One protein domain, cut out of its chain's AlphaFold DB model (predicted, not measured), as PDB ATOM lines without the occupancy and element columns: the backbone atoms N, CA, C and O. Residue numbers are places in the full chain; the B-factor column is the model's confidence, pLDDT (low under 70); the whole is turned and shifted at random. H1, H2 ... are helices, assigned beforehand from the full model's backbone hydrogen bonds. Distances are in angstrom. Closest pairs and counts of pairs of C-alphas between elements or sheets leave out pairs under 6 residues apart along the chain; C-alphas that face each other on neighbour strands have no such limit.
ATOM      1  N   GLY A 635     272.140 264.480 215.321       94.50
ATOM      2  CA  GLY A 635     273.447 264.433 215.980       94.50
ATOM      3  C   GLY A 635     274.623 264.557 215.009       94.50
ATOM      4  O   GLY A 635     275.616 265.216 215.318       94.50
ATOM      5  N   VAL A 636     274.511 263.972 213.812       94.56
ATOM      6  CA  VAL A 636     275.572 264.055 212.797       94.56
ATOM      7  C   VAL A 636     275.661 265.466 212.227       94.56
ATOM      8  O   VAL A 636     276.774 265.970 212.083       94.56
ATOM      9  N   LEU A 637     274.523 266.119 211.973       96.06
ATOM     10  CA  LEU A 637     274.468 267.508 211.505       96.06
ATOM     11  C   LEU A 637     275.029 268.491 212.542       96.06
ATOM     12  O   LEU A 637     275.817 269.362 212.181       96.06
ATOM     13  N   LEU A 638     274.706 268.313 213.829       97.00
ATOM     14  CA  LEU A 638     275.302 269.105 214.914       97.00
ATOM     15  C   LEU A 638     276.826 268.950 214.960       97.00
ATOM     16  O   LEU A 638     277.542 269.931 215.152       97.00
ATOM     17  N   ARG A 639     277.338 267.732 214.747       96.31
ATOM     18  CA  ARG A 639     278.783 267.493 214.668       96.31
ATOM     19  C   ARG A 639     279.411 268.163 213.438       96.31
ATOM     20  O   ARG A 639     280.443 268.804 213.600       96.31
ATOM     21  N   VAL A 640     278.800 268.076 212.249       96.56
ATOM     22  CA  VAL A 640     279.278 268.808 211.052       96.56
ATOM     23  C   VAL A 640     279.413 270.295 211.360       96.56
ATOM     24  O   VAL A 640     280.451 270.883 211.072       96.56
ATOM     25  N   GLU A 641     278.386 270.893 211.956       97.00
ATOM     26  CA  GLU A 641     278.376 272.326 212.232       97.00
ATOM     27  C   GLU A 641     279.441 272.720 213.264       97.00
ATOM     28  O   GLU A 641     280.201 273.660 213.036       97.00
ATOM     29  N   ASN A 642     279.586 271.948 214.345       96.94
ATOM     30  CA  ASN A 642     280.681 272.121 215.302       96.94
ATOM     31  C   ASN A 642     282.059 272.054 214.618       96.94
ATOM     32  O   ASN A 642     282.942 272.864 214.909       96.94
ATOM     33  N   ASP A 643     282.254 271.095 213.710       97.06
ATOM     34  CA  ASP A 643     283.515 270.912 212.988       97.06
ATOM     35  C   ASP A 643     283.799 272.087 212.043       97.06
ATOM     36  O   ASP A 643     284.940 272.548 211.980       97.06
ATOM     37  N   ILE A 644     282.776 272.609 211.354       96.00
ATOM     38  CA  ILE A 644     282.865 273.817 210.522       96.00
ATOM     39  C   ILE A 644     283.281 275.014 211.376       96.00
ATOM     40  O   ILE A 644     284.260 275.680 211.046       96.00
ATOM     41  N   GLN A 645     282.577 275.279 212.480       95.25
ATOM     42  CA  GLN A 645     282.855 276.427 213.352       95.25
ATOM     43  C   GLN A 645     284.251 276.333 213.973       95.25
ATOM     44  O   GLN A 645     285.001 277.311 213.997       95.25
ATOM     45  N   THR A 646     284.645 275.137 214.408       95.88
ATOM     46  CA  THR A 646     285.983 274.881 214.950       95.88
ATOM     47  C   THR A 646     287.063 275.092 213.888       95.88
ATOM     48  O   THR A 646     288.046 275.784 214.148       95.88
ATOM     49  N   ALA A 647     286.891 274.532 212.686       96.19
ATOM     50  CA  ALA A 647     287.854 274.665 211.594       96.19
ATOM     51  C   ALA A 647     287.957 276.109 211.085       96.19
ATOM     52  O   ALA A 647     289.055 276.572 210.782       96.19
ATOM     53  N   TRP A 648     286.840 276.835 211.050       95.19
ATOM     54  CA  TRP A 648     286.800 278.254 210.716       95.19
ATOM     55  C   TRP A 648     287.610 279.078 211.716       95.19
ATOM     56  O   TRP A 648     288.516 279.814 211.327       95.19
ATOM     57  N   ASN A 649     287.301 278.945 213.009       94.50
ATOM     58  CA  ASN A 649     287.946 279.722 214.064       94.50
ATOM     59  C   ASN A 649     289.444 279.416 214.149       94.50
ATOM     60  O   ASN A 649     290.253 280.341 214.228       94.50
ATOM     61  N   GLN A 650     289.814 278.135 214.060       95.44
ATOM     62  CA  GLN A 650     291.214 277.728 214.008       95.44
ATOM     63  C   GLN A 650     291.908 278.298 212.768       95.44
ATOM     64  O   GLN A 650     292.973 278.891 212.890       95.44
ATOM     65  N   GLY A 651     291.281 278.203 211.592       95.62
ATOM     66  CA  GLY A 651     291.857 278.719 210.356       95.62
ATOM     67  C   GLY A 651     292.089 280.231 210.384       95.62
ATOM     68  O   GLY A 651     293.133 280.698 209.937       95.62
ATOM     69  N   MET A 652     291.167 281.003 210.966       95.00
ATOM     70  CA  MET A 652     291.360 282.445 211.164       95.00
ATOM     71  C   MET A 652     292.518 282.740 212.124       95.00
ATOM     72  O   MET A 652     293.348 283.602 211.833       95.00
ATOM     73  N   ALA A 653     292.609 282.012 213.241       94.88
ATOM     74  CA  ALA A 653     293.716 282.147 214.185       94.88
ATOM     75  C   ALA A 653     295.068 281.815 213.529       94.88
ATOM     76  O   ALA A 653     296.027 282.572 213.682       94.88
ATOM     77  N   ASP A 654     295.127 280.747 212.732       95.44
ATOM     78  CA  ASP A 654     296.328 280.336 212.002       95.44
ATOM     79  C   ASP A 654     296.747 281.372 210.954       95.44
ATOM     80  O   ASP A 654     297.943 281.626 210.782       95.44
ATOM     81  N   ILE A 655     295.788 282.019 210.281       95.12
ATOM     82  CA  ILE A 655     296.070 283.131 209.363       95.12
ATOM     83  C   ILE A 655     296.713 284.298 210.119       95.12
ATOM     84  O   ILE A 655     297.756 284.802 209.694       95.12
ATOM     85  N   TYR A 656     296.128 284.718 211.242       95.50
ATOM     86  CA  TYR A 656     296.642 285.854 212.007       95.50
ATOM     87  C   TYR A 656     298.017 285.573 212.607       95.50
ATOM     88  O   TYR A 656     298.955 286.330 212.352       95.50
ATOM     89  N   ALA A 657     298.172 284.459 213.326       94.62
ATOM     90  CA  ALA A 657     299.458 284.037 213.874       94.62
ATOM     91  C   ALA A 657     300.491 283.849 212.755       94.62
ATOM     92  O   ALA A 657     301.655 284.242 212.866       94.62
ATOM     93  N   GLY A 658     300.046 283.291 211.631       94.62
ATOM     94  CA  GLY A 658     300.892 283.025 210.493       94.62
ATOM     95  C   GLY A 658     301.408 284.276 209.785       94.62
ATOM     96  O   GLY A 658     302.553 284.259 209.318       94.62
ATOM     97  N   MET A 659     300.604 285.335 209.715       94.31
ATOM     98  CA  MET A 659     300.997 286.639 209.176       94.31
ATOM     99  C   MET A 659     301.788 287.473 210.187       94.31
ATOM    100  O   MET A 659     302.749 288.133 209.794       94.31
ATOM    101  N   ALA A 660     301.476 287.394 211.482       94.31
ATOM    102  CA  ALA A 660     302.277 288.025 212.531       94.31
ATOM    103  C   ALA A 660     303.720 287.495 212.509       94.31
ATOM    104  O   ALA A 660     304.671 288.269 212.445       94.31
ATOM    105  N   ALA A 661     303.892 286.172 212.411       92.94
ATOM    106  CA  ALA A 661     305.211 285.553 212.297       92.94
ATOM    107  C   ALA A 661     305.981 285.978 211.031       92.94
ATOM    108  O   ALA A 661     307.201 286.096 211.066       92.94
ATOM    109  N   ALA A 662     305.284 286.198 209.912       89.75
ATOM    110  CA  ALA A 662     305.919 286.554 208.642       89.75
ATOM    111  C   ALA A 662     306.291 288.039 208.532       89.75
ATOM    112  O   ALA A 662     307.220 288.383 207.808       89.75
ATOM    113  N   THR A 663     305.564 288.909 209.228       90.38
ATOM    114  CA  THR A 663     305.772 290.364 209.182       90.38
ATOM    115  C   THR A 663     306.565 290.900 210.372       90.38
ATOM    116  O   THR A 663     307.130 291.985 210.285       90.38
ATOM    117  N   GLY A 664     306.598 290.165 211.489       89.56
ATOM    118  CA  GLY A 664     307.143 290.635 212.763       89.56
ATOM    119  C   GLY A 664     306.237 291.630 213.502       89.56
ATOM    120  O   GLY A 664     306.639 292.136 214.549       89.56
ATOM    121  N   LEU A 665     305.036 291.912 212.983       90.81
ATOM    122  CA  LEU A 665     304.043 292.779 213.624       90.81
ATOM    123  C   LEU A 665     303.252 292.021 214.698       90.81
ATOM    124  O   LEU A 665     303.135 290.793 214.665       90.81
ATOM    125  N   GLY A 666     302.669 292.764 215.640       92.25
ATOM    126  CA  GLY A 666     301.762 292.197 216.639       92.25
ATOM    127  C   GLY A 666     300.473 291.658 216.008       92.25
ATOM    128  O   GLY A 666     299.985 292.193 215.014       92.25
ATOM    129  N   GLU A 667     299.884 290.617 216.601       89.81
ATOM    130  CA  GLU A 667     298.664 289.992 216.064       89.81
ATOM    131  C   GLU A 667     297.483 290.978 215.977       89.81
ATOM    132  O   GLU A 667     296.731 290.952 215.006       89.81
ATOM    133  N   GLU A 668     297.346 291.895 216.941       90.38
ATOM    134  CA  GLU A 668     296.312 292.941 216.915       90.38
ATOM    135  C   GLU A 668     296.462 293.882 215.713       90.38
ATOM    136  O   GLU A 668     295.476 294.243 215.072       90.38
ATOM    137  N   GLU A 669     297.699 294.237 215.362       90.31
ATOM    138  CA  GLU A 669     297.986 295.093 214.212       90.31
ATOM    139  C   GLU A 669     297.675 294.373 212.894       90.31
ATOM    140  O   GLU A 669     297.117 294.975 211.974       90.31
ATOM    141  N   ILE A 670     297.942 293.065 212.821       93.00
ATOM    142  CA  ILE A 670     297.536 292.234 211.683       93.00
ATOM    143  C   ILE A 670     296.015 292.151 211.586       93.00
ATOM    144  O   ILE A 670     295.479 292.346 210.498       93.00
ATOM    145  N   ARG A 671     295.301 291.916 212.691       92.44
ATOM    146  CA  ARG A 671     293.828 291.875 212.694       92.44
ATOM    147  C   ARG A 671     293.209 293.178 212.189       92.44
ATOM    148  O   ARG A 671     292.194 293.129 211.504       92.44
ATOM    149  N   ALA A 672     293.822 294.320 212.498       90.44
ATOM    150  CA  ALA A 672     293.336 295.629 212.073       90.44
ATOM    151  C   ALA A 672     293.583 295.936 210.585       90.44
ATOM    152  O   ALA A 672     292.857 296.741 210.006       90.44
ATOM    153  N   ARG A 673     294.617 295.342 209.973       90.00
ATOM    154  CA  ARG A 673     295.069 295.706 208.617       90.00
ATOM    155  C   ARG A 673     294.861 294.629 207.559       90.00
ATOM    156  O   ARG A 673     294.773 294.970 206.385       90.00
ATOM    157  N   LEU A 674     294.836 293.356 207.944       92.38
ATOM    158  CA  LEU A 674     294.788 292.244 207.002       92.38
ATOM    159  C   LEU A 674     293.411 292.144 206.339       92.38
ATOM    160  O   LEU A 674     292.410 291.858 206.994       92.38
ATOM    161  N   ASP A 675     293.378 292.314 205.022       89.19
ATOM    162  CA  ASP A 675     292.193 292.090 204.207       89.19
ATOM    163  C   ASP A 675     291.927 290.587 204.052       89.19
ATOM    164  O   ASP A 675     292.742 289.832 203.509       89.19
ATOM    165  N   LEU A 676     290.760 290.165 204.538       89.88
ATOM    166  CA  LEU A 676     290.331 288.771 204.592       89.88
ATOM    167  C   LEU A 676     289.183 288.454 203.634       89.88
ATOM    168  O   LEU A 676     288.711 287.321 203.640       89.88
ATOM    169  N   ARG A 677     288.773 289.385 202.763       86.62
ATOM    170  CA  ARG A 677     287.607 289.208 201.873       86.62
ATOM    171  C   ARG A 677     287.707 287.985 200.954       86.62
ATOM    172  O   ARG A 677     286.699 287.421 200.552       86.62
ATOM    173  N   GLU A 678     288.919 287.543 200.606       82.81
ATOM    174  CA  GLU A 678     289.112 286.318 199.810       82.81
ATOM    175  C   GLU A 678     288.802 285.039 200.607       82.81
ATOM    176  O   GLU A 678     288.464 284.005 200.023       82.81
ATOM    177  N   VAL A 679     288.923 285.084 201.933       87.62
ATOM    178  CA  VAL A 679     288.853 283.909 202.805       87.62
ATOM    179  C   VAL A 679     287.615 283.906 203.690       87.62
ATOM    180  O   VAL A 679     287.106 282.822 203.907       87.62
ATOM    181  N   ASP A 680     287.115 285.053 204.145       87.62
ATOM    182  CA  ASP A 680     286.073 285.200 205.171       87.62
ATOM    183  C   ASP A 680     284.655 284.705 204.774       87.62
ATOM    184  O   ASP A 680     284.475 283.826 203.929       87.62
ATOM    185  N   GLN A 681     283.611 285.253 205.415       84.06
ATOM    186  CA  GLN A 681     282.199 284.930 205.156       84.06
ATOM    187  C   GLN A 681     281.773 285.127 203.698       84.06
ATOM    188  O   GLN A 681     280.938 284.370 203.208       84.06
ATOM    189  N   SER A 682     282.346 286.115 203.011       80.88
ATOM    190  CA  SER A 682     282.096 286.393 201.592       80.88
ATOM    191  C   SER A 682     283.059 285.652 200.655       80.88
ATOM    192  O   SER A 682     282.845 285.604 199.440       80.88
ATOM    193  N   GLY A 683     284.111 285.066 201.229       87.12
ATOM    194  CA  GLY A 683     285.195 284.397 200.536       87.12
ATOM    195  C   GLY A 683     285.102 282.872 200.547       87.12
ATOM    196  O   GLY A 683     284.040 282.257 200.663       87.12
ATOM    197  N   ARG A 684     286.262 282.228 200.387       90.69
ATOM    198  CA  ARG A 684     286.387 280.772 200.217       90.69
ATOM    199  C   ARG A 684     285.885 279.960 201.406       90.69
ATOM    200  O   ARG A 684     285.370 278.868 201.177       90.69
ATOM    201  N   PHE A 685     286.006 280.454 202.639       93.88
ATOM    202  CA  PHE A 685     285.420 279.765 203.786       93.88
ATOM    203  C   PHE A 685     283.891 279.762 203.704       93.88
ATOM    204  O   PHE A 685     283.273 278.731 203.970       93.88
ATOM    205  N   GLY A 686     283.286 280.885 203.299       92.44
ATOM    206  CA  GLY A 686     281.847 280.992 203.056       92.44
ATOM    207  C   GLY A 686     281.356 280.011 201.988       92.44
ATOM    208  O   GLY A 686     280.380 279.297 202.223       92.44
ATOM    209  N   TYR A 687     282.064 279.915 200.855       93.25
ATOM    210  CA  TYR A 687     281.741 278.954 199.790       93.25
ATOM    211  C   TYR A 687     281.870 277.499 200.251       93.25
ATOM    212  O   TYR A 687     280.944 276.724 200.040       93.25
ATOM    213  N   LEU A 688     282.960 277.133 200.939       95.19
ATOM    214  CA  LEU A 688     283.138 275.769 201.448       95.19
ATOM    215  C   LEU A 688     282.047 275.392 202.459       95.19
ATOM    216  O   LEU A 688     281.495 274.296 202.386       95.19
ATOM    217  N   ARG A 689     281.701 276.306 203.377       94.62
ATOM    218  CA  ARG A 689     280.591 276.108 204.321       94.62
ATOM    219  C   ARG A 689     279.289 275.832 203.576       94.62
ATOM    220  O   ARG A 689     278.590 274.881 203.910       94.62
ATOM    221  N   LYS A 690     278.989 276.646 202.559       92.88
ATOM    222  CA  LYS A 690     277.791 276.493 201.734       92.88
ATOM    223  C   LYS A 690     277.769 275.146 201.016       92.88
ATOM    224  O   LYS A 690     276.758 274.464 201.085       92.88
ATOM    225  N   ASP A 691     278.871 274.737 200.392       93.69
ATOM    226  CA  ASP A 691     278.951 273.450 199.693       93.69
ATOM    227  C   ASP A 691     278.706 272.271 200.652       93.69
ATOM    228  O   ASP A 691     277.981 271.331 200.316       93.69
ATOM    229  N   ILE A 692     279.254 272.340 201.873       94.44
ATOM    230  CA  ILE A 692     279.005 271.340 202.921       94.44
ATOM    231  C   ILE A 692     277.529 271.352 203.345       94.44
ATOM    232  O   ILE A 692     276.913 270.290 203.443       94.44
ATOM    233  N   HIS A 693     276.942 272.528 203.583       93.62
ATOM    234  CA  HIS A 693     275.524 272.661 203.937       93.62
ATOM    235  C   HIS A 693     274.608 272.118 202.831       93.62
ATOM    236  O   HIS A 693     273.722 271.315 203.124       93.62
ATOM    237  N   ASP A 694     274.871 272.460 201.568       91.12
ATOM    238  CA  ASP A 694     274.126 271.991 200.393       91.12
ATOM    239  C   ASP A 694     274.237 270.464 200.219       91.12
ATOM    240  O   ASP A 694     273.284 269.814 199.785       91.12
ATOM    241  N   GLN A 695     275.381 269.862 200.562       91.00
ATOM    242  CA  GLN A 695     275.545 268.405 200.576       91.00
ATOM    243  C   GLN A 695     274.739 267.753 201.709       91.00
ATOM    244  O   GLN A 695     274.070 266.739 201.484       91.00
ATOM    245  N   CYS A 696     274.804 268.309 202.920       90.75
ATOM    246  CA  CYS A 696     274.151 267.771 204.116       90.75
ATOM    247  C   CYS A 696     272.618 267.916 204.089       90.75
ATOM    248  O   CYS A 696     271.910 267.056 204.620       90.75
ATOM    249  N   GLY A 697     272.099 268.965 203.447       88.12
ATOM    250  CA  GLY A 697     270.661 269.215 203.300       88.12
ATOM    251  C   GLY A 697     269.939 268.249 202.351       88.12
ATOM    252  O   GLY A 697     268.725 268.076 202.453       88.12
ATOM    253  N   ARG A 698     270.663 267.555 201.462       89.00
ATOM    254  CA  ARG A 698     270.086 266.580 200.518       89.00
ATOM    255  C   ARG A 698     269.647 265.300 201.216       89.00
ATOM    256  O   ARG A 698     270.453 264.643 201.876       89.00
ATOM    257  N   ARG A 699     268.397 264.889 200.991       84.69
ATOM    258  CA  ARG A 699     267.811 263.675 201.583       84.69
ATOM    259  C   ARG A 699     268.562 262.400 201.186       84.69
ATOM    260  O   ARG A 699     268.618 261.462 201.974       84.69
ATOM    261  N   GLU A 700     269.165 262.373 199.997       85.44
ATOM    262  CA  GLU A 700     269.937 261.231 199.491       85.44
ATOM    263  C   GLU A 700     271.280 261.051 200.214       85.44
ATOM    264  O   GLU A 700     271.835 259.950 200.224       85.44
ATOM    265  N   THR A 701     271.805 262.107 200.844       85.31
ATOM    266  CA  THR A 701     273.018 262.028 201.661       85.31
ATOM    267  C   THR A 701     272.664 261.369 202.993       85.31
ATOM    268  O   THR A 701     272.114 262.010 203.894       85.31
ATOM    269  N   GLY A 702     272.945 260.070 203.120       84.56
ATOM    270  CA  GLY A 702     272.831 259.353 204.392       84.56
ATOM    271  C   GLY A 702     273.831 259.876 205.440       84.56
ATOM    272  O   GLY A 702     274.839 260.472 205.056       84.56
ATOM    273  N   PRO A 703     273.603 259.642 206.749       84.38
ATOM    274  CA  PRO A 703     274.493 260.124 207.813       84.38
ATOM    275  C   PRO A 703     275.965 259.719 207.628       84.38
ATOM    276  O   PRO A 703     276.856 260.539 207.829       84.38
ATOM    277  N   ASP A 704     276.216 258.497 207.149       84.56
ATOM    278  CA  ASP A 704     277.568 257.974 206.893       84.56
ATOM    279  C   ASP A 704     278.249 258.597 205.658       84.56
ATOM    280  O   ASP A 704     279.460 258.478 205.487       84.56
ATOM    281  N   ALA A 705     277.480 259.255 204.783       87.06
ATOM    282  CA  ALA A 705     277.971 259.939 203.584       87.06
ATOM    283  C   ALA A 705     278.194 261.450 203.801       87.06
ATOM    284  O   ALA A 705     278.613 262.152 202.875       87.06
ATOM    285  N   MET A 706     277.899 261.965 205.000       91.88
ATOM    286  CA  MET A 706     278.200 263.345 205.391       91.88
ATOM    287  C   MET A 706     279.706 263.506 205.660       91.88
ATOM    288  O   MET A 706     280.353 262.559 206.109       91.88
ATOM    289  N   PRO A 707     280.287 264.695 205.422       92.69
ATOM    290  CA  PRO A 707     281.727 264.880 205.528       92.69
ATOM    291  C   PRO A 707     282.245 264.627 206.950       92.69
ATOM    292  O   PRO A 707     281.637 265.047 207.945       92.69
ATOM    293  N   SER A 708     283.386 263.942 207.035       94.56
ATOM    294  CA  SER A 708     284.078 263.663 208.294       94.56
ATOM    295  C   SER A 708     284.792 264.907 208.830       94.56
ATOM    296  O   SER A 708     285.104 265.838 208.084       94.56
ATOM    297  N   THR A 709     285.114 264.908 210.124       94.19
ATOM    298  CA  THR A 709     285.896 265.980 210.762       94.19
ATOM    299  C   THR A 709     287.225 266.235 210.039       94.19
ATOM    300  O   THR A 709     287.632 267.383 209.876       94.19
ATOM    301  N   GLU A 710     287.888 265.179 209.555       95.19
ATOM    302  CA  GLU A 710     289.145 265.282 208.803       95.19
ATOM    303  C   GLU A 710     288.955 265.950 207.439       95.19
ATOM    304  O   GLU A 710     289.765 266.791 207.054       95.19
ATOM    305  N   GLN A 711     287.870 265.628 206.725       95.25
ATOM    306  CA  GLN A 711     287.556 266.246 205.433       95.25
ATOM    307  C   GLN A 711     287.253 267.739 205.587       95.25
ATOM    308  O   GLN A 711     287.775 268.549 204.821       95.25
ATOM    309  N   ILE A 712     286.462 268.109 206.601       96.56
ATOM    310  CA  ILE A 712     286.126 269.509 206.894       96.56
ATOM    311  C   ILE A 712     287.401 270.273 207.264       96.56
ATOM    312  O   ILE A 712     287.744 271.259 206.611       96.56
ATOM    313  N   ARG A 713     288.158 269.782 208.254       95.88
ATOM    314  CA  ARG A 713     289.404 270.422 208.697       95.88
ATOM    315  C   ARG A 713     290.413 270.546 207.556       95.88
ATOM    316  O   ARG A 713     290.998 271.610 207.387       95.88
ATOM    317  N   GLY A 714     290.588 269.496 206.756       94.81
ATOM    318  CA  GLY A 714     291.485 269.504 205.602       94.81
ATOM    319  C   GLY A 714     291.083 270.530 204.537       94.81
ATOM    320  O   GLY A 714     291.950 271.211 203.990       94.81
ATOM    321  N   GLY A 715     289.781 270.694 204.283       95.44
ATOM    322  CA  GLY A 715     289.260 271.700 203.354       95.44
ATOM    323  C   GLY A 715     289.582 273.131 203.790       95.44
ATOM    324  O   GLY A 715     290.162 273.895 203.014       95.44
ATOM    325  N   TYR A 716     289.278 273.476 205.045       96.25
ATOM    326  CA  TYR A 716     289.598 274.792 205.612       96.25
ATOM    327  C   TYR A 716     291.110 275.033 205.680       96.25
ATOM    328  O   TYR A 716     291.581 276.080 205.231       96.25
ATOM    329  N   GLN A 717     291.886 274.047 206.145       96.44
ATOM    330  CA  GLN A 717     293.343 274.155 206.221       96.44
ATOM    331  C   GLN A 717     293.968 274.381 204.842       96.44
ATOM    332  O   GLN A 717     294.828 275.242 204.692       96.44
ATOM    333  N   SER A 718     293.496 273.693 203.797       95.88
ATOM    334  CA  SER A 718     294.008 273.908 202.440       95.88
ATOM    335  C   SER A 718     293.774 275.339 201.940       95.88
ATOM    336  O   SER A 718     294.582 275.844 201.152       95.88
ATOM    337  N   ILE A 719     292.680 275.988 202.354       95.62
ATOM    338  CA  ILE A 719     292.404 277.391 202.024       95.62
ATOM    339  C   ILE A 719     293.366 278.307 202.793       95.62
ATOM    340  O   ILE A 719     293.968 279.189 202.176       95.62
ATOM    341  N   VAL A 720     293.548 278.063 204.097       95.75
ATOM    342  CA  VAL A 720     294.488 278.791 204.969       95.75
ATOM    343  C   VAL A 720     295.911 278.713 204.427       95.75
ATOM    344  O   VAL A 720     296.541 279.746 204.208       95.75
ATOM    345  N   ASP A 721     296.394 277.506 204.137       94.44
ATOM    346  CA  ASP A 721     297.752 277.263 203.651       94.44
ATOM    347  C   ASP A 721     298.008 277.994 202.334       94.44
ATOM    348  O   ASP A 721     299.055 278.617 202.154       94.44
ATOM    349  N   ARG A 722     297.035 277.975 201.413       92.50
ATOM    350  CA  ARG A 722     297.142 278.676 200.128       92.50
ATOM    351  C   ARG A 722     297.161 280.192 200.309       92.50
ATOM    352  O   ARG A 722     297.955 280.863 199.650       92.50
ATOM    353  N   PHE A 723     296.306 280.727 201.181       92.44
ATOM    354  CA  PHE A 723     296.261 282.158 201.479       92.44
ATOM    355  C   PHE A 723     297.570 282.632 202.120       92.44
ATOM    356  O   PHE A 723     298.196 283.573 201.629       92.44
ATOM    357  N   LEU A 724     298.037 281.929 203.157       93.00
ATOM    358  CA  LEU A 724     299.298 282.225 203.831       93.00
ATOM    359  C   LEU A 724     300.490 282.093 202.884       93.00
ATOM    360  O   LEU A 724     301.339 282.977 202.870       93.00
ATOM    361  N   ALA A 725     300.564 281.042 202.064       91.25
ATOM    362  CA  ALA A 725     301.642 280.892 201.084       91.25
ATOM    363  C   ALA A 725     301.690 282.077 200.104       91.25
ATOM    364  O   ALA A 725     302.768 282.596 199.812       91.25
ATOM    365  N   GLY A 726     300.526 282.543 199.640       90.06
ATOM    366  CA  GLY A 726     300.405 283.720 198.782       90.06
ATOM    367  C   GLY A 726     300.884 285.003 199.461       90.06
ATOM    368  O   GLY A 726     301.798 285.662 198.959       90.06
ATOM    369  N   LYS A 727     300.308 285.336 200.623       92.12
ATOM    370  CA  LYS A 727     300.598 286.577 201.361       92.12
ATOM    371  C   LYS A 727     302.017 286.625 201.922       92.12
ATOM    372  O   LYS A 727     302.692 287.640 201.771       92.12
ATOM    373  N   ARG A 728     302.512 285.529 202.506       92.06
ATOM    374  CA  ARG A 728     303.897 285.443 203.004       92.06
ATOM    375  C   ARG A 728     304.904 285.552 201.871       92.06
ATOM    376  O   ARG A 728     305.887 286.271 202.006       92.06
ATOM    377  N   GLY A 729     304.646 284.869 200.753       89.75
ATOM    378  CA  GLY A 729     305.509 284.939 199.578       89.75
ATOM    379  C   GLY A 729     305.583 286.352 199.002       89.75
ATOM    380  O   GLY A 729     306.675 286.826 198.708       89.75
ATOM    381  N   LEU A 730     304.447 287.053 198.925       91.25
ATOM    382  CA  LEU A 730     304.397 288.462 198.528       91.25
ATOM    383  C   LEU A 730     305.209 289.348 199.475       91.25
ATOM    384  O   LEU A 730     306.073 290.090 199.017       91.25
ATOM    385  N   TYR A 731     304.964 289.233 200.781       91.31
ATOM    386  CA  TYR A 731     305.616 290.062 201.793       91.31
ATOM    387  C   TYR A 731     307.139 289.868 201.810       91.31
ATOM    388  O   TYR A 731     307.884 290.844 201.793       91.31
ATOM    389  N   ALA A 732     307.599 288.612 201.782       89.12
ATOM    390  CA  ALA A 732     309.021 288.278 201.764       89.12
ATOM    391  C   ALA A 732     309.699 288.687 200.450       89.12
ATOM    392  O   ALA A 732     310.848 289.119 200.463       89.12
TER     393      ALA A 732
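AT A GLANCE: This is residues 635 to 732 of the 906 residues of an uncharacterized protein of Desulfovibrionaceae bacterium (UniProt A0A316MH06). A rod-shaped up-and-down bundle has long H1 and H4 side by side and shorter H3 running against both, with small H2 crosswise near H1's far end. The printed part has 98 residues with four named helices, H1 to H4 in chain order, and no named strand: all helix. It is only just loose, close to compact, with a radius of gyration of the C-alphas of 15.2 A and spans of 48 by 19 by 19 A.

IN THESE COORDINATES: H1, residues 635 to 663, begins at C-alpha (273.447, 264.433, 215.980) and is 42.0 A long. H2 is residues 667 to 673, 10.1 A, and H3 residues 684 to 697, 19.8 A. H4, residues 709 to 732, 33.4 A, ends at C-alpha (309.021, 288.278, 201.764).

HOW THE PARTS SIT: H1, the hub, touches H4 the same way at a shallow tilt of 16 degrees, C-alphas of Ala 647 and Arg 713 closest at 5.4 A. H1, with residues 656 to 660 alone, touches H2, about perpendicular at 89 degrees; the C-alphas of Ala 660 and Glu 667 are closest, 5.4 A. H1, with residues 637 to 648 alone, only just touches H3, with 3 pairs of C-alphas within 8 A, Ile 644 and Arg 689 closest at 7.0 A. H3 and H4 form a hairpin, opposite ways at 13 degrees; residues 684 to 688 alone touch 715 to 719 alone, closest C-alphas Phe 685 and Tyr 716, 6.7 A. H2 is apart from H3 and H4. In H1, H2, H3 and H4 every O i to N i+4 pair is within hydrogen-bond range.

THE WHOLE: The farthest C-alphas, Gly 664 and Glu 700, are 49.2 A apart. The printed part has no cut; the link H3 to H4 is long, 11 residues. No printed residue is under 70 in pLDDT.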